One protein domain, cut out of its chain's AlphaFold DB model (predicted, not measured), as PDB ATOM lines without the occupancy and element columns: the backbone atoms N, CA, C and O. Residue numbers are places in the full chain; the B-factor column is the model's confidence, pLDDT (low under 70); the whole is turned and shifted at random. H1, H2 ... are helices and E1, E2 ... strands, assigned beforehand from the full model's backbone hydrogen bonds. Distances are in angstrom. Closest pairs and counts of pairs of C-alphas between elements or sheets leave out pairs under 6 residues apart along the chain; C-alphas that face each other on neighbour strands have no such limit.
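Overview. This is residues 2 to 80 of the 171 residues of an uncharacterized protein of bacterium (UniProt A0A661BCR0). A long curving arm, the hairpin of strands E1 and E2, leads into a small head of four short helices, H1 to H4. In the head, H2, H3 and H4 fold back one after another, and H1, where the arm meets the head, packs on H4. The printed part has 79 residues, with two named strands and four named helices that follow along the chain as E1, E2, H1, H2, H3, H4; its class is mixed, helices and strands, and its one sheet, E1 - E2, is antiparallel. It is extended, with a radius of gyration of the C-alphas of 19.4 A and spans of 57 by 23 by 18 A, the arm making much of the length.

Arrangement. E1, residues 4 to 13, and E2, residues 19 to 29, form an antiparallel hairpin at 162 degrees; N 6 and O 27, 2.8 A apart, and N 25 and O 8, 2.9 A, are within hydrogen-bond range. E2 bends by 50 degrees at residue 26. H1, residues 33 to 39, is apart from E1. H2, residues 41 to 48, is close to H1 but not clearly touching, with closest C-alphas Leu 37 and Leu 44 at 7.3 A. H3, residues 54 to 61, forms a helical hairpin with H2; they only just touch, with 3 pairs of C-alphas within 8 A, the closest Ile 45 and Ile 57 at 6.9 A, at a shallow tilt of 16 degrees. H4, residues 68 to 77, touches H3 in a second helical hairpin, the closest C-alphas being Phe 60 and Arg 68 at 6.6 A; the shallow tilt of 33 degrees is only just short of steep. H4 also touches H1, with C-alphas Phe 34 and Asp 69 at 6.8 A, opposite ways at a steep tilt of 41 degrees. In H1, H2, H3 and H4 every O i to N i+4 pair is within hydrogen-bond range.

Along the chain. E1 begins at C-alpha 4 (40.868, 11.383, 21.281) and is 28.3 A long; E2 is 27.2 A. H4, 14.0 A, ends at C-alpha 77 (19.130, 21.173, 9.231).

Size, cuts and confidence. The C-alphas farthest apart, Arg 16 and Lys 53, are 58.8 A from each other. The printed part has no cut and no long link. Residues 2 and 31 have pLDDT under 70.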
ATOM      1  N   ASP A   2      38.226  16.485  25.523       57.88
ATOM      2  CA  ASP A   2      38.578  16.593  24.117       57.88
ATOM      3  C   ASP A   2      38.354  15.243  23.421       57.88
ATOM      4  O   ASP A   2      38.269  14.190  24.060       57.88
ATOM      5  N   GLY A   3      38.163  15.276  22.106       71.06
ATOM      6  CA  GLY A   3      38.144  14.045  21.326       71.06
ATOM      7  C   GLY A   3      39.523  13.404  21.322       71.06
ATOM      8  O   GLY A   3      40.526  14.113  21.258       71.06
ATOM      9  N   GLY A   4      39.585  12.077  21.351       80.06
ATOM     10  CA  GLY A   4      40.868  11.383  21.281       80.06
ATOM     11  C   GLY A   4      40.853   9.971  21.837       80.06
ATOM     12  O   GLY A   4      39.820   9.457  22.269       80.06
ATOM     13  N   GLU A   5      42.025   9.347  21.802       86.88
ATOM     14  CA  GLU A   5      42.273   8.049  22.419       86.88
ATOM     15  C   GLU A   5      42.706   8.223  23.873       86.88
ATOM     16  O   GLU A   5      43.559   9.049  24.203       86.88
ATOM     17  N   TYR A   6      42.115   7.416  24.745       89.38
ATOM     18  CA  TYR A   6      42.327   7.467  26.178       89.38
ATOM     19  C   TYR A   6      42.533   6.069  26.745       89.38
ATOM     20  O   TYR A   6      41.971   5.083  26.273       89.38
ATOM     21  N   ASP A   7      43.297   6.006  27.829       93.50
ATOM     22  CA  ASP A   7      43.477   4.809  28.634       93.50
ATOM     23  C   ASP A   7      42.804   4.989  29.999       93.50
ATOM     24  O   ASP A   7      43.248   5.780  30.835       93.50
ATOM     25  N   ALA A   8      41.771   4.200  30.280       93.62
ATOM     26  CA  ALA A   8      41.220   4.079  31.622       93.62
ATOM     27  C   ALA A   8      41.970   2.986  32.385       93.62
ATOM     28  O   ALA A   8      42.086   1.848  31.930       93.62
ATOM     29  N   THR A   9      42.440   3.309  33.589       95.38
ATOM     30  CA  THR A   9      42.911   2.298  34.538       95.38
ATOM     31  C   THR A   9      41.895   2.128  35.659       95.38
ATOM     32  O   THR A   9      41.692   3.041  36.456       95.38
ATOM     33  N   ILE A  10      41.312   0.936  35.764       94.62
ATOM     34  CA  ILE A  10      40.365   0.589  36.823       94.62
ATOM     35  C   ILE A  10      41.085  -0.290  37.845       94.62
ATOM     36  O   ILE A  10      41.684  -1.306  37.490       94.62
ATOM     37  N   TYR A  11      41.014   0.100  39.117       95.44
ATOM     38  CA  TYR A  11      41.576  -0.650  40.237       95.44
ATOM     39  C   TYR A  11      40.460  -1.315  41.037       95.44
ATOM     40  O   TYR A  11      39.610  -0.630  41.605       95.44
ATOM     41  N   LEU A  12      40.505  -2.640  41.161       94.75
ATOM     42  CA  LEU A  12      39.708  -3.349  42.154       94.75
ATOM     43  C   LEU A  12      40.444  -3.273  43.491       94.75
ATOM     44  O   LEU A  12      41.585  -3.720  43.582       94.75
ATOM     45  N   ARG A  13      39.814  -2.719  44.530       96.81
ATOM     46  CA  ARG A  13      40.402  -2.611  45.874       96.81
ATOM     47  C   ARG A  13      39.612  -3.430  46.886       96.81
ATOM     48  O   ARG A  13      38.388  -3.501  46.819       96.81
ATOM     49  N   ASN A  14      40.309  -4.033  47.844       94.06
ATOM     50  CA  ASN A  14      39.676  -4.649  49.004       94.06
ATOM     51  C   ASN A  14      39.146  -3.567  49.967       94.06
ATOM     52  O   ASN A  14      39.486  -2.389  49.858       94.06
ATOM     53  N   LYS A  15      38.354  -3.973  50.968       92.88
ATOM     54  CA  LYS A  15      37.796  -3.053  51.981       92.88
ATOM     55  C   LYS A  15      38.854  -2.322  52.828       92.88
ATOM     56  O   LYS A  15      38.521  -1.345  53.483       92.88
ATOM     57  N   ARG A  16      40.110  -2.784  52.824       93.75
ATOM     58  CA  ARG A  16      41.254  -2.145  53.499       93.75
ATOM     59  C   ARG A  16      42.046  -1.216  52.563       93.75
ATOM     60  O   ARG A  16      43.098  -0.726  52.949       93.75
ATOM     61  N   GLY A  17      41.569  -0.997  51.334       89.31
ATOM     62  CA  GLY A  17      42.186  -0.117  50.338       89.31
ATOM     63  C   GLY A  17      43.297  -0.755  49.494       89.31
ATOM     64  O   GLY A  17      43.773  -0.119  48.556       89.31
ATOM     65  N   GLY A  18      43.685  -2.004  49.766       92.44
ATOM     66  CA  GLY A  18      44.697  -2.720  48.985       92.44
ATOM     67  C   GLY A  18      44.180  -3.088  47.595       92.44
ATOM     68  O   GLY A  18      43.068  -3.600  47.468       92.44
ATOM     69  N   ILE A  19      44.973  -2.831  46.555       93.38
ATOM     70  CA  ILE A  19      44.625  -3.169  45.170       93.38
ATOM     71  C   ILE A  19      44.691  -4.692  45.001       93.38
ATOM     72  O   ILE A  19      45.732  -5.302  45.218       93.38
ATOM     73  N   ILE A  20      43.566  -5.293  44.621       95.81
ATOM     74  CA  ILE A  20      43.413  -6.721  44.318       95.81
ATOM     75  C   ILE A  20      43.729  -6.982  42.844       95.81
ATOM     76  O   ILE A  20      44.320  -7.999  42.500       95.81
ATOM     77  N   SER A  21      43.298  -6.082  41.960       94.00
ATOM     78  CA  SER A  21      43.476  -6.231  40.520       94.00
ATOM     79  C   SER A  21      43.456  -4.872  39.833       94.00
ATOM     80  O   SER A  21      42.935  -3.890  40.371       94.00
ATOM     81  N   LYS A  22      44.023  -4.826  38.633       95.12
ATOM     82  CA  LYS A  22      43.991  -3.678  37.736       95.12
ATOM     83  C   LYS A  22      43.599  -4.160  36.346       95.12
ATOM     84  O   LYS A  22      44.165  -5.132  35.856       95.12
ATOM     85  N   VAL A  23      42.705  -3.426  35.693       95.94
ATOM     86  CA  VAL A  23      42.466  -3.544  34.252       95.94
ATOM     87  C   VAL A  23      42.763  -2.204  33.588       95.94
ATOM     88  O   VAL A  23      42.449  -1.144  34.136       95.94
ATOM     89  N   LYS A  24      43.423  -2.257  32.432       96.00
ATOM     90  CA  LYS A  24      43.640  -1.107  31.555       96.00
ATOM     91  C   LYS A  24      42.737  -1.289  30.339       96.00
ATOM     92  O   LYS A  24      42.757  -2.358  29.738       96.00
ATOM     93  N   VAL A  25      41.942  -0.278  30.015       94.75
ATOM     94  CA  VAL A  25      41.017  -0.290  28.879       94.75
ATOM     95  C   VAL A  25      41.300   0.938  28.030       94.75
ATOM     96  O   VAL A  25      41.226   2.055  28.538       94.75
ATOM     97  N   ALA A  26      41.617   0.721  26.756       92.12
ATOM     98  CA  ALA A  26      41.684   1.791  25.772       92.12
ATOM     99  C   ALA A  26      40.268   2.116  25.277       92.12
ATOM    100  O   ALA A  26      39.458   1.209  25.072       92.12
ATOM    101  N   PHE A  27      39.962   3.395  25.098       88.38
ATOM    102  CA  PHE A  27      38.697   3.854  24.536       88.38
ATOM    103  C   PHE A  27      38.893   5.160  23.768       88.38
ATOM    104  O   PHE A  27      39.806   5.932  24.051       88.38
ATOM    105  N   THR A  28      38.007   5.416  22.812       79.00
ATOM    106  CA  THR A  28      38.011   6.653  22.031       79.00
ATOM    107  C   THR A  28      36.832   7.512  22.452       79.00
ATOM    108  O   THR A  28      35.689   7.051  22.459       79.00
ATOM    109  N   ILE A  29      37.093   8.773  22.784       78.25
ATOM    110  CA  ILE A  29      36.041   9.781  22.894       78.25
ATOM    111  C   ILE A  29      35.867  10.387  21.510       78.25
ATOM    112  O   ILE A  29      36.751  11.085  21.012       78.25
ATOM    113  N   VAL A  30      34.720  10.121  20.893       71.94
ATOM    114  CA  VAL A  30      34.313  10.790  19.657       71.94
ATOM    115  C   VAL A  30      33.564  12.068  20.041       71.94
ATOM    116  O   VAL A  30      32.551  11.974  20.743       71.94
ATOM    117  N   PRO A  31      34.018  13.260  19.613       67.81
ATOM    118  CA  PRO A  31      33.264  14.492  19.799       67.81
ATOM    119  C   PRO A  31      31.915  14.382  19.093       67.81
ATOM    120  O   PRO A  31      31.824  14.374  17.868       67.81
ATOM    121  N   THR A  32      30.849  14.289  19.875       73.31
ATOM    122  CA  THR A  32      29.471  14.340  19.381       73.31
ATOM    123  C   THR A  32      28.897  15.728  19.612       73.31
ATOM    124  O   THR A  32      29.344  16.452  20.509       73.31
ATOM    125  N   SER A  33      27.856  16.082  18.851       71.75
ATOM    126  CA  SER A  33      27.106  17.326  19.089       71.75
ATOM    127  C   SER A  33      26.647  17.426  20.547       71.75
ATOM    128  O   SER A  33      26.891  18.444  21.183       71.75
ATOM    129  N   PHE A  34      26.162  16.321  21.122       73.56
ATOM    130  CA  PHE A  34      25.807  16.220  22.539       73.56
ATOM    131  C   PHE A  34      26.967  16.565  23.490       73.56
ATOM    132  O   PHE A  34      26.821  17.391  24.391       73.56
ATOM    133  N   SER A  35      28.154  15.970  23.302       76.12
ATOM    134  CA  SER A  35      29.305  16.281  24.164       76.12
ATOM    135  C   SER A  35      29.772  17.730  24.019       76.12
ATOM    136  O   SER A  35      30.096  18.369  25.021       76.12
ATOM    137  N   MET A  36      29.763  18.278  22.801       77.38
ATOM    138  CA  MET A  36      30.190  19.655  22.573       77.38
ATOM    139  C   MET A  36      29.184  20.640  23.191       77.38
ATOM    140  O   MET A  36      29.584  21.525  23.943       77.38
ATOM    141  N   LEU A  37      27.878  20.428  22.990       80.50
ATOM    142  CA  LEU A  37      26.811  21.241  23.589       80.50
ATOM    143  C   LEU A  37      26.786  21.166  25.116       80.50
ATOM    144  O   LEU A  37      26.427  22.137  25.776       80.50
ATOM    145  N   ARG A  38      27.180  20.033  25.703       81.19
ATOM    146  CA  ARG A  38      27.212  19.870  27.159       81.19
ATOM    147  C   ARG A  38      28.424  20.534  27.810       81.19
ATOM    148  O   ARG A  38      28.277  21.141  28.868       81.19
ATOM    149  N   TYR A  39      29.611  20.379  27.225       83.19
ATOM    150  CA  TYR A  39      30.869  20.780  27.869       83.19
ATOM    151  C   TYR A  39      31.446  22.098  27.341       83.19
ATOM    152  O   TYR A  39      32.158  22.773  28.078       83.19
ATOM    153  N   HIS A  40      31.104  22.490  26.113       86.12
ATOM    154  CA  HIS A  40      31.680  23.643  25.409       86.12
ATOM    155  C   HIS A  40      30.601  24.602  24.881       86.12
ATOM    156  O   HIS A  40      30.846  25.367  23.954       86.12
ATOM    157  N   PHE A  41      29.405  24.595  25.487       88.56
ATOM    158  CA  PHE A  41      28.239  25.352  25.014       88.56
ATOM    159  C   PHE A  41      28.553  26.812  24.665       88.56
ATOM    160  O   PHE A  41      28.296  27.254  23.554       88.56
ATOM    161  N   LYS A  42      29.147  27.560  25.604       90.81
ATOM    162  CA  LYS A  42      29.416  28.994  25.419       90.81
ATOM    163  C   LYS A  42      30.366  29.266  24.255       90.81
ATOM    164  O   LYS A  42      30.160  30.217  23.514       90.81
ATOM    165  N   GLU A  43      31.402  28.449  24.111       92.19
ATOM    166  CA  GLU A  43      32.361  28.581  23.018       92.19
ATOM    167  C   GLU A  43      31.701  28.272  21.675       92.19
ATOM    168  O   GLU A  43      31.810  29.077  20.755       92.19
ATOM    169  N   LEU A  44      30.922  27.188  21.600       91.19
ATOM    170  CA  LEU A  44      30.149  26.855  20.405       91.19
ATOM    171  C   LEU A  44      29.230  27.999  19.982       91.19
ATOM    172  O   LEU A  44      29.214  28.345  18.808       91.19
ATOM    173  N   ILE A  45      28.490  28.614  20.908       93.25
ATOM    174  CA  ILE A  45      27.609  29.740  20.568       93.25
ATOM    175  C   ILE A  45      28.416  30.926  20.025       93.25
ATOM    176  O   ILE A  45      28.023  31.527  19.025       93.25
ATOM    177  N   ARG A  46      29.589  31.228  20.602       95.19
ATOM    178  CA  ARG A  46      30.475  32.271  20.056       95.19
ATOM    179  C   ARG A  46      30.994  31.928  18.657       95.19
ATOM    180  O   ARG A  46      31.111  32.829  17.834       95.19
ATOM    181  N   GLN A  47      31.282  30.661  18.379       95.94
ATOM    182  CA  GLN A  47      31.670  30.208  17.042       95.94
ATOM    183  C   GLN A  47      30.490  30.311  16.065       95.94
ATOM    184  O   GLN A  47      30.649  30.832  14.963       95.94
ATOM    185  N   LEU A  48      29.286  29.890  16.471       95.25
ATOM    186  CA  LEU A  48      28.078  29.976  15.645       95.25
ATOM    187  C   LEU A  48      27.718  31.416  15.277       95.25
ATOM    188  O   LEU A  48      27.236  31.628  14.168       95.25
ATOM    189  N   ARG A  49      28.006  32.407  16.135       96.12
ATOM    190  CA  ARG A  49      27.816  33.844  15.833       96.12
ATOM    191  C   ARG A  49      28.508  34.295  14.539       96.12
ATOM    192  O   ARG A  49      28.132  35.325  13.994       96.12
ATOM    193  N   LEU A  50      29.481  33.540  14.019       95.94
ATOM    194  CA  LEU A  50      30.099  33.820  12.719       95.94
ATOM    195  C   LEU A  50      29.137  33.596  11.536       95.94
ATOM    196  O   LEU A  50      29.284  34.248  10.510       95.94
ATOM    197  N   ILE A  51      28.168  32.683  11.661       95.88
ATOM    198  CA  ILE A  51      27.264  32.257  10.569       95.88
ATOM    199  C   ILE A  51      25.769  32.323  10.932       95.88
ATOM    200  O   ILE A  51      24.896  32.072  10.091       95.88
ATOM    201  N   ALA A  52      25.458  32.599  12.194       95.81
ATOM    202  CA  ALA A  52      24.109  32.696  12.726       95.81
ATOM    203  C   ALA A  52      23.616  34.146  12.722       95.81
ATOM    204  O   ALA A  52      24.391  35.090  12.868       95.81
ATOM    205  N   LYS A  53      22.302  34.317  12.594       95.56
ATOM    206  CA  LYS A  53      21.619  35.581  12.881       95.56
ATOM    207  C   LYS A  53      21.516  35.773  14.390       95.56
ATOM    208  O   LYS A  53      21.428  34.793  15.125       95.56
ATOM    209  N   GLU A  54      21.412  37.023  14.835       93.75
ATOM    210  CA  GLU A  54      21.284  37.328  16.267       93.75
ATOM    211  C   GLU A  54      20.089  36.608  16.907       93.75
ATOM    212  O   GLU A  54      20.245  35.980  17.943       93.75
ATOM    213  N   SER A  55      18.943  36.556  16.220       94.50
ATOM    214  CA  SER A  55      17.758  35.841  16.711       94.50
ATOM    215  C   SER A  55      17.984  34.340  16.922       94.50
ATOM    216  O   SER A  55      17.430  33.760  17.843       94.50
ATOM    217  N   GLU A  56      18.794  33.693  16.074       94.06
ATOM    218  CA  GLU A  56      19.111  32.266  16.238       94.06
ATOM    219  C   GLU A  56      20.029  32.051  17.444       94.06
ATOM    220  O   GLU A  56      19.955  31.023  18.113       94.06
ATOM    221  N   ILE A  57      20.900  33.018  17.730       94.94
ATOM    222  CA  ILE A  57      21.754  32.979  18.912       94.94
ATOM    223  C   ILE A  57      20.939  33.226  20.178       94.94
ATOM    224  O   ILE A  57      21.131  32.502  21.156       94.94
ATOM    225  N   ASP A  58      19.995  34.164  20.139       93.94
ATOM    226  CA  ASP A  58      19.047  34.395  21.227       93.94
ATOM    227  C   ASP A  58      18.258  33.116  21.550       93.94
ATOM    228  O   ASP A  58      18.074  32.792  22.726       93.94
ATOM    229  N   ASP A  59      17.846  32.348  20.535       92.88
ATOM    230  CA  ASP A  59      17.183  31.053  20.736       92.88
ATOM    231  C   ASP A  59      18.078  30.080  21.519       92.88
ATOM    232  O   ASP A  59      17.613  29.427  22.453       92.88
ATOM    233  N   PHE A  60      19.374  29.998  21.197       91.50
ATOM    234  CA  PHE A  60      20.316  29.160  21.944       91.50
ATOM    235  C   PHE A  60      20.564  29.665  23.371       91.50
ATOM    236  O   PHE A  60      20.616  28.860  24.303       91.50
ATOM    237  N   GLU A  61      20.763  30.968  23.555       90.06
ATOM    238  CA  GLU A  61      21.101  31.553  24.857       90.06
ATOM    239  C   GLU A  61      19.940  31.453  25.856       90.06
ATOM    240  O   GLU A  61      20.177  31.198  27.040       90.06
ATOM    241  N   ASN A  62      18.699  31.564  25.372       91.81
ATOM    242  CA  ASN A  62      17.486  31.436  26.183       91.81
ATOM    243  C   ASN A  62      16.998  29.985  26.343       91.81
ATOM    244  O   ASN A  62      16.057  29.734  27.096       91.81
ATOM    245  N   ALA A  63      17.621  29.021  25.658       89.06
ATOM    246  CA  ALA A  63      17.224  27.623  25.726       89.06
ATOM    247  C   ALA A  63      17.620  26.944  27.043       89.06
ATOM    248  O   ALA A  63      18.795  26.911  27.445       89.06
ATOM    249  N   ASP A  64      16.647  26.250  27.633       88.75
ATOM    250  CA  ASP A  64      16.906  25.247  28.659       88.75
ATOM    251  C   ASP A  64      17.823  24.142  28.125       88.75
ATOM    252  O   ASP A  64      17.832  23.808  26.937       88.75
ATOM    253  N   SER A  65      18.586  23.515  29.022       83.56
ATOM    254  CA  SER A  65      19.554  22.476  28.652       83.56
ATOM    255  C   SER A  65      18.935  21.303  27.884       83.56
ATOM    256  O   SER A  65      19.606  20.733  27.029       83.56
ATOM    257  N   SER A  66      17.666  20.976  28.144       86.31
ATOM    258  CA  SER A  66      16.907  19.931  27.448       86.31
ATOM    259  C   SER A  66      16.505  20.294  26.014       86.31
ATOM    260  O   SER A  66      16.228  19.391  25.230       86.31
ATOM    261  N   ALA A  67      16.476  21.583  25.660       89.00
ATOM    262  CA  ALA A  67      16.087  22.071  24.334       89.00
ATOM    263  C   ALA A  67      17.289  22.343  23.410       89.00
ATOM    264  O   ALA A  67      17.122  22.535  22.209       89.00
ATOM    265  N   ARG A  68      18.518  22.345  23.937       88.50
ATOM    266  CA  ARG A  68      19.721  22.695  23.159       88.50
ATOM    267  C   ARG A  68      19.985  21.751  21.996       88.50
ATOM    268  O   ARG A  68      20.360  22.218  20.925       88.50
ATOM    269  N   ASP A  69      19.775  20.453  22.197       88.38
ATOM    270  CA  ASP A  69      19.997  19.452  21.150       88.38
ATOM    271  C   ASP A  69      19.020  19.651  19.979       88.38
ATOM    272  O   ASP A  69      19.431  19.637  18.821       88.38
ATOM    273  N   SER A  70      17.741  19.930  20.258       90.06
ATOM    274  CA  SER A  70      16.744  20.144  19.202       90.06
ATOM    275  C   SER A  70      16.964  21.453  18.442       90.06
ATOM    276  O   SER A  70      16.813  21.473  17.220       90.06
ATOM    277  N   ILE A  71      17.359  22.529  19.133       91.88
ATOM    278  CA  ILE A  71      17.699  23.813  18.499       91.88
ATOM    279  C   ILE A  71      18.961  23.662  17.647       91.88
ATOM    280  O   ILE A  71      18.999  24.144  16.518       91.88
ATOM    281  N   TRP A  72      19.967  22.931  18.134       91.38
ATOM    282  CA  TRP A  72      21.174  22.623  17.367       91.38
ATOM    283  C   TRP A  72      20.871  21.847  16.088       91.38
ATOM    284  O   TRP A  72      21.332  22.223  15.008       91.38
ATOM    285  N   ASP A  73      20.068  20.789  16.188       89.62
ATOM    286  CA  ASP A  73      19.682  19.996  15.026       89.62
ATOM    287  C   ASP A  73      18.857  20.820  14.033       89.62
ATOM    288  O   ASP A  73      19.066  20.716  12.824       89.62
ATOM    289  N   ALA A  74      17.953  21.675  14.519       92.19
ATOM    290  CA  ALA A  74      17.180  22.578  13.672       92.19
ATOM    291  C   ALA A  74      18.074  23.605  12.958       92.19
ATOM    292  O   ALA A  74      17.934  23.791  11.747       92.19
ATOM    293  N   PHE A  75      19.012  24.221  13.682       94.31
ATOM    294  CA  PHE A  75      19.957  25.205  13.152       94.31
ATOM    295  C   PHE A  75      20.764  24.642  11.980       94.31
ATOM    296  O   PHE A  75      20.864  25.275  10.924       94.31
ATOM    297  N   TRP A  76      21.309  23.432  12.147       93.88
ATOM    298  CA  TRP A  76      22.095  22.788  11.099       93.88
ATOM    299  C   TRP A  76      21.223  22.250   9.974       93.88
ATOM    300  O   TRP A  76      21.568  22.456   8.816       93.88
ATOM    301  N   ARG A  77      20.058  21.659  10.266       92.06
ATOM    302  CA  ARG A  77      19.130  21.173   9.231       92.06
ATOM    303  C   ARG A  77      18.703  22.277   8.261       92.06
ATOM    304  O   ARG A  77      18.576  22.016   7.073       92.06
ATOM    305  N   GLN A  78      18.513  23.508   8.739       93.25
ATOM    306  CA  GLN A  78      18.205  24.655   7.870       93.25
ATOM    307  C   GLN A  78      19.363  25.055   6.942       93.25
ATOM    308  O   GLN A  78      19.141  25.735   5.944       93.25
ATOM    309  N   ARG A  79      20.591  24.649   7.275       93.75
ATOM    310  CA  ARG A  79      21.827  24.935   6.535       93.75
ATOM    311  C   ARG A  79      22.389  23.698   5.838       93.75
ATOM    312  O   ARG A  79      23.555  23.696   5.468       93.75
ATOM    313  N   ASP A  80      21.588  22.647   5.698       93.75
ATOM    314  CA  ASP A  80      21.993  21.428   5.015       93.75
ATOM    315  C   ASP A  80      21.847  21.597   3.492       93.75
ATOM    316  O   ASP A  80      20.717  21.708   3.001       93.75
TER     317      ASP A  80